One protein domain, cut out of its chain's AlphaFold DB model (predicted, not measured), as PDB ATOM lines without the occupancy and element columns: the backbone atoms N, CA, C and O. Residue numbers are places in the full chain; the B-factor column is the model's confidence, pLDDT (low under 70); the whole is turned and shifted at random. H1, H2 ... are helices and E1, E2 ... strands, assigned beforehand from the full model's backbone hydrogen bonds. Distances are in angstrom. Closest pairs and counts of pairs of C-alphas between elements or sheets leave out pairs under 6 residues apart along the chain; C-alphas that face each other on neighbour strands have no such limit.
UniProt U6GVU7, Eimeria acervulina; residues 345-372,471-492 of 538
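What this domain is: This is residues 345 to 372 and 471 to 492 of the 538 residues of a protein of Eimeria acervulina (UniProt U6GVU7). Two short parallel strands, E1 and E2, lie side by side as a small ladder, and the long helix H1 runs past them across a gap. The stretch 350 to 365, with no named element, loops from E1 toward the helix side and back to E2. The printed part has 50 residues, with two named strands and one named helix in the order E1, E2, H1 along the chain; helices hold 22 and strands 8 of the 30 residues in named elements, and the class is mixed, helices and strands. It is only just compact, close to loose, with a radius of gyration of the C-alphas of 11.4 A and spans of 37 by 25 by 15 A.

Where its parts are: E1 is residues 346 to 349, 9.5 A long, beginning at C-alpha 346 (-45.198, 6.821, 33.039). E2 is residues 366 to 369, 9.7 A. H1 is residues 471 to 492, 32.2 A, ending at C-alpha 492 (-48.816, -16.286, 25.634).

How they stand to each other: E1 and E2 are parallel neighbours at 20 degrees; N 347 and O 366 are 2.8 A apart, within hydrogen-bond range. E1 and H1 are apart. In H1 every O i to N i+4 pair is within hydrogen-bond range.

The domain as a whole: The two farthest C-alphas, of Ser 372 and Val 492, are 37.3 A apart. The link E1 to E2 is long, 16 residues. Residues 373 to 470 are not printed; C-alphas 372 and 471 are 15.7 A apart across the cut. Residues 484 to 485, 488 to 489 and 491 to 492 have pLDDT under 70.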
ATOM      1  N   ARG A 345     -44.793   4.099  29.022       95.00
ATOM      2  CA  ARG A 345     -45.730   4.969  29.750       95.00
ATOM      3  C   ARG A 345     -45.202   5.254  31.147       95.00
ATOM      4  O   ARG A 345     -44.521   4.424  31.742       95.00
ATOM      5  N   HIS A 346     -45.551   6.405  31.695       93.62
ATOM      6  CA  HIS A 346     -45.198   6.821  33.039       93.62
ATOM      7  C   HIS A 346     -46.396   6.691  33.982       93.62
ATOM      8  O   HIS A 346     -47.485   7.192  33.697       93.62
ATOM      9  N   PHE A 347     -46.151   6.064  35.130       92.50
ATOM     10  CA  PHE A 347     -47.100   5.856  36.217       92.50
ATOM     11  C   PHE A 347     -46.511   6.452  37.505       92.50
ATOM     12  O   PHE A 347     -45.880   5.734  38.286       92.50
ATOM     13  N   PRO A 348     -46.617   7.777  37.717       90.69
ATOM     14  CA  PRO A 348     -46.272   8.397  38.983       90.69
ATOM     15  C   PRO A 348     -47.277   7.966  40.049       90.69
ATOM     16  O   PRO A 348     -48.479   8.198  39.916       90.69
ATOM     17  N   VAL A 349     -46.775   7.364  41.118       90.00
ATOM     18  CA  VAL A 349     -47.570   6.818  42.215       90.00
ATOM     19  C   VAL A 349     -47.080   7.448  43.509       90.00
ATOM     20  O   VAL A 349     -45.891   7.419  43.789       90.00
ATOM     21  N   ARG A 350     -47.975   8.065  44.288       85.75
ATOM     22  CA  ARG A 350     -47.631   8.627  45.611       85.75
ATOM     23  C   ARG A 350     -47.757   7.592  46.723       85.75
ATOM     24  O   ARG A 350     -46.971   7.590  47.659       85.75
ATOM     25  N   ASP A 351     -48.746   6.716  46.596       84.56
ATOM     26  CA  ASP A 351     -49.015   5.636  47.534       84.56
ATOM     27  C   ASP A 351     -48.821   4.302  46.810       84.56
ATOM     28  O   ASP A 351     -49.607   3.991  45.918       84.56
ATOM     29  N   PRO A 352     -47.802   3.503  47.154       82.00
ATOM     30  CA  PRO A 352     -47.566   2.209  46.522       82.00
ATOM     31  C   PRO A 352     -48.708   1.196  46.657       82.00
ATOM     32  O   PRO A 352     -48.714   0.196  45.951       82.00
ATOM     33  N   ARG A 353     -49.706   1.434  47.511       81.69
ATOM     34  CA  ARG A 353     -50.944   0.634  47.500       81.69
ATOM     35  C   ARG A 353     -51.797   0.894  46.258       81.69
ATOM     36  O   ARG A 353     -52.632   0.071  45.910       81.69
ATOM     37  N   LEU A 354     -51.586   2.029  45.596       85.00
ATOM     38  CA  LEU A 354     -52.267   2.462  44.377       85.00
ATOM     39  C   LEU A 354     -51.433   2.186  43.121       85.00
ATOM     40  O   LEU A 354     -51.612   2.851  42.098       85.00
ATOM     41  N   LEU A 355     -50.480   1.253  43.188       84.50
ATOM     42  CA  LEU A 355     -49.749   0.860  41.994       84.50
ATOM     43  C   LEU A 355     -50.719   0.246  40.967       84.50
ATOM     44  O   LEU A 355     -51.624  -0.504  41.341       84.50
ATOM     45  N   PRO A 356     -50.552   0.555  39.670       84.62
ATOM     46  CA  PRO A 356     -51.409   0.004  38.624       84.62
ATOM     47  C   PRO A 356     -51.276  -1.521  38.600       84.62
ATOM     48  O   PRO A 356     -50.146  -2.008  38.646       84.62
ATOM     49  N   PRO A 357     -52.367  -2.297  38.496       84.94
ATOM     50  CA  PRO A 357     -52.264  -3.754  38.481       84.94
ATOM     51  C   PRO A 357     -51.308  -4.207  37.362       84.94
ATOM     52  O   PRO A 357     -51.253  -3.544  36.324       84.94
ATOM     53  N   PRO A 358     -50.559  -5.313  37.520       81.56
ATOM     54  CA  PRO A 358     -49.575  -5.729  36.518       81.56
ATOM     55  C   PRO A 358     -50.140  -5.879  35.100       81.56
ATOM     56  O   PRO A 358     -49.468  -5.533  34.135       81.56
ATOM     57  N   THR A 359     -51.403  -6.296  34.973       84.31
ATOM     58  CA  THR A 359     -52.130  -6.399  33.695       84.31
ATOM     59  C   THR A 359     -52.355  -5.053  32.999       84.31
ATOM     60  O   THR A 359     -52.607  -5.016  31.799       84.31
ATOM     61  N   ALA A 360     -52.257  -3.940  33.729       86.19
ATOM     62  CA  ALA A 360     -52.329  -2.593  33.178       86.19
ATOM     63  C   ALA A 360     -50.965  -2.060  32.711       86.19
ATOM     64  O   ALA A 360     -50.935  -0.995  32.090       86.19
ATOM     65  N   LEU A 361     -49.852  -2.755  32.984       87.44
ATOM     66  CA  LEU A 361     -48.494  -2.361  32.598       87.44
ATOM     67  C   LEU A 361     -47.984  -3.153  31.391       87.44
ATOM     68  O   LEU A 361     -48.349  -4.301  31.163       87.44
ATOM     69  N   ARG A 362     -47.092  -2.528  30.623       88.31
ATOM     70  CA  ARG A 362     -46.356  -3.139  29.508       88.31
ATOM     71  C   ARG A 362     -44.865  -3.137  29.822       88.31
ATOM     72  O   ARG A 362     -44.400  -2.355  30.657       88.31
ATOM     73  N   ARG A 363     -44.081  -3.969  29.130       82.06
ATOM     74  CA  ARG A 363     -42.617  -3.881  29.225       82.06
ATOM     75  C   ARG A 363     -42.149  -2.475  28.858       82.06
ATOM     76  O   ARG A 363     -42.656  -1.851  27.933       82.06
ATOM     77  N   GLY A 364     -41.170  -1.991  29.614       88.06
ATOM     78  CA  GLY A 364     -40.611  -0.653  29.459       88.06
ATOM     79  C   GLY A 364     -41.375   0.434  30.211       88.06
ATOM     80  O   GLY A 364     -40.763   1.458  30.507       88.06
ATOM     81  N   ASP A 365     -42.647   0.220  30.579       92.81
ATOM     82  CA  ASP A 365     -43.399   1.190  31.377       92.81
ATOM     83  C   ASP A 365     -42.665   1.525  32.685       92.81
ATOM     84  O   ASP A 365     -42.023   0.689  33.324       92.81
ATOM     85  N   ARG A 366     -42.757   2.792  33.075       91.50
ATOM     86  CA  ARG A 366     -42.009   3.405  34.166       91.50
ATOM     87  C   ARG A 366     -42.958   3.737  35.300       91.50
ATOM     88  O   ARG A 366     -43.668   4.741  35.261       91.50
ATOM     89  N   VAL A 367     -42.931   2.914  36.334       90.38
ATOM     90  CA  VAL A 367     -43.604   3.199  37.600       90.38
ATOM     91  C   VAL A 367     -42.665   4.017  38.476       90.38
ATOM     92  O   VAL A 367     -41.546   3.586  38.744       90.38
ATOM     93  N   ILE A 368     -43.098   5.207  38.893       89.44
ATOM     94  CA  ILE A 368     -42.265   6.151  39.645       89.44
ATOM     95  C   ILE A 368     -42.938   6.456  40.973       89.44
ATOM     96  O   ILE A 368     -43.959   7.138  41.015       89.44
ATOM     97  N   LEU A 369     -42.338   5.987  42.065       86.50
ATOM     98  CA  LEU A 369     -42.786   6.338  43.405       86.50
ATOM     99  C   LEU A 369     -42.390   7.786  43.727       86.50
ATOM    100  O   LEU A 369     -41.206   8.109  43.836       86.50
ATOM    101  N   LEU A 370     -43.384   8.660  43.845       86.56
ATOM    102  CA  LEU A 370     -43.203  10.052  44.227       86.56
ATOM    103  C   LEU A 370     -43.097  10.176  45.754       86.56
ATOM    104  O   LEU A 370     -43.803   9.463  46.466       86.56
ATOM    105  N   PRO A 371     -42.269  11.096  46.280       83.12
ATOM    106  CA  PRO A 371     -42.217  11.356  47.713       83.12
ATOM    107  C   PRO A 371     -43.590  11.780  48.247       83.12
ATOM    108  O   PRO A 371     -44.231  12.664  47.668       83.12
ATOM    109  N   SER A 372     -44.017  11.200  49.370       78.38
ATOM    110  CA  SER A 372     -45.187  11.668  50.111       78.38
ATOM    111  C   SER A 372     -44.950  13.117  50.535       78.38
ATOM    112  O   SER A 372     -44.054  13.406  51.324       78.38
ATOM    113  N   ALA A 471     -38.519  -1.479  53.402       73.19
ATOM    114  CA  ALA A 471     -37.706  -1.965  52.287       73.19
ATOM    115  C   ALA A 471     -38.178  -3.351  51.808       73.19
ATOM    116  O   ALA A 471     -38.187  -3.624  50.611       73.19
ATOM    117  N   GLU A 472     -38.631  -4.195  52.733       72.31
ATOM    118  CA  GLU A 472     -39.164  -5.530  52.471       72.31
ATOM    119  C   GLU A 472     -40.472  -5.463  51.679       72.31
ATOM    120  O   GLU A 472     -40.638  -6.204  50.716       72.31
ATOM    121  N   GLN A 473     -41.370  -4.531  52.016       72.75
ATOM    122  CA  GLN A 473     -42.604  -4.312  51.257       72.75
ATOM    123  C   GLN A 473     -42.314  -3.818  49.830       72.75
ATOM    124  O   GLN A 473     -42.951  -4.275  48.885       72.75
ATOM    125  N   LEU A 474     -41.321  -2.939  49.636       75.06
ATOM    126  CA  LEU A 474     -40.883  -2.527  48.291       75.06
ATOM    127  C   LEU A 474     -40.296  -3.690  47.483       75.06
ATOM    128  O   LEU A 474     -40.533  -3.767  46.276       75.06
ATOM    129  N   ILE A 475     -39.543  -4.587  48.126       76.06
ATOM    130  CA  ILE A 475     -39.010  -5.796  47.484       76.06
ATOM    131  C   ILE A 475     -40.156  -6.722  47.077       76.06
ATOM    132  O   ILE A 475     -40.201  -7.120  45.919       76.06
ATOM    133  N   GLN A 476     -41.121  -6.981  47.962       74.06
ATOM    134  CA  GLN A 476     -42.281  -7.828  47.661       74.06
ATOM    135  C   GLN A 476     -43.138  -7.267  46.526       74.06
ATOM    136  O   GLN A 476     -43.568  -8.008  45.648       74.06
ATOM    137  N   ILE A 477     -43.351  -5.949  46.503       72.75
ATOM    138  CA  ILE A 477     -44.008  -5.275  45.382       72.75
ATOM    139  C   ILE A 477     -43.206  -5.520  44.098       72.75
ATOM    140  O   ILE A 477     -43.757  -5.984  43.106       72.75
ATOM    141  N   SER A 478     -41.898  -5.255  44.115       74.62
ATOM    142  CA  SER A 478     -41.018  -5.467  42.957       74.62
ATOM    143  C   SER A 478     -41.044  -6.918  42.452       74.62
ATOM    144  O   SER A 478     -41.093  -7.154  41.243       74.62
ATOM    145  N   GLU A 479     -41.062  -7.893  43.362       75.69
ATOM    146  CA  GLU A 479     -41.174  -9.320  43.052       75.69
ATOM    147  C   GLU A 479     -42.538  -9.671  42.451       75.69
ATOM    148  O   GLU A 479     -42.569 -10.333  41.418       75.69
ATOM    149  N   ALA A 480     -43.643  -9.149  42.990       72.38
ATOM    150  CA  ALA A 480     -44.982  -9.369  42.440       72.38
ATOM    151  C   ALA A 480     -45.123  -8.827  41.003       72.38
ATOM    152  O   ALA A 480     -45.710  -9.484  40.143       72.38
ATOM    153  N   TYR A 481     -44.543  -7.657  40.706       71.25
ATOM    154  CA  TYR A 481     -44.509  -7.125  39.334       71.25
ATOM    155  C   TYR A 481     -43.644  -7.968  38.398       71.25
ATOM    156  O   TYR A 481     -43.978  -8.118  37.221       71.25
ATOM    157  N   ARG A 482     -42.538  -8.519  38.905       73.31
ATOM    158  CA  ARG A 482     -41.675  -9.422  38.141       73.31
ATOM    159  C   ARG A 482     -42.396 -10.731  37.821       73.31
ATOM    160  O   ARG A 482     -42.382 -11.157  36.672       73.31
ATOM    161  N   GLU A 483     -43.034 -11.338  38.817       72.75
ATOM    162  CA  GLU A 483     -43.753 -12.604  38.678       72.75
ATOM    163  C   GLU A 483     -44.929 -12.475  37.710       72.75
ATOM    164  O   GLU A 483     -45.038 -13.268  36.780       72.75
ATOM    165  N   ALA A 484     -45.731 -11.415  37.828       68.00
ATOM    166  CA  ALA A 484     -46.826 -11.165  36.895       68.00
ATOM    167  C   ALA A 484     -46.350 -10.958  35.443       68.00
ATOM    168  O   ALA A 484     -47.040 -11.354  34.504       68.00
ATOM    169  N   GLY A 485     -45.156 -10.381  35.252       67.56
ATOM    170  CA  GLY A 485     -44.507 -10.317  33.941       67.56
ATOM    171  C   GLY A 485     -44.188 -11.702  33.369       67.56
ATOM    172  O   GLY A 485     -44.446 -11.954  32.194       67.56
ATOM    173  N   ASN A 486     -43.694 -12.617  34.206       72.69
ATOM    174  CA  ASN A 486     -43.377 -13.990  33.805       72.69
ATOM    175  C   ASN A 486     -44.640 -14.815  33.508       72.69
ATOM    176  O   ASN A 486     -44.676 -15.531  32.512       72.69
ATOM    177  N   THR A 487     -45.700 -14.689  34.311       72.81
ATOM    178  CA  THR A 487     -46.960 -15.419  34.077       72.81
ATOM    179  C   THR A 487     -47.604 -15.036  32.743       72.81
ATOM    180  O   THR A 487     -48.165 -15.891  32.060       72.81
ATOM    181  N   LEU A 488     -47.493 -13.767  32.331       65.62
ATOM    182  CA  LEU A 488     -48.005 -13.319  31.034       65.62
ATOM    183  C   LEU A 488     -47.240 -13.966  29.866       65.62
ATOM    184  O   LEU A 488     -47.858 -14.355  28.876       65.62
ATOM    185  N   LEU A 489     -45.917 -14.138  29.991       65.31
ATOM    186  CA  LEU A 489     -45.115 -14.875  29.005       65.31
ATOM    187  C   LEU A 489     -45.554 -16.335  28.887       65.31
ATOM    188  O   LEU A 489     -45.668 -16.852  27.778       65.31
ATOM    189  N   GLU A 490     -45.809 -16.993  30.017       77.31
ATOM    190  CA  GLU A 490     -46.245 -18.391  30.042       77.31
ATOM    191  C   GLU A 490     -47.633 -18.569  29.416       77.31
ATOM    192  O   GLU A 490     -47.839 -19.504  28.643       77.31
ATOM    193  N   GLN A 491     -48.567 -17.649  29.681       69.31
ATOM    194  CA  GLN A 491     -49.899 -17.651  29.065       69.31
ATOM    195  C   GLN A 491     -49.825 -17.463  27.547       69.31
ATOM    196  O   GLN A 491     -50.428 -18.231  26.801       69.31
ATOM    197  N   VAL A 492     -49.021 -16.506  27.074       63.16
ATOM    198  CA  VAL A 492     -48.816 -16.286  25.634       63.16
ATOM    199  C   VAL A 492     -48.154 -17.498  24.973       63.16
ATOM    200  O   VAL A 492     -48.547 -17.898  23.876       63.16
TER     201      VAL A 492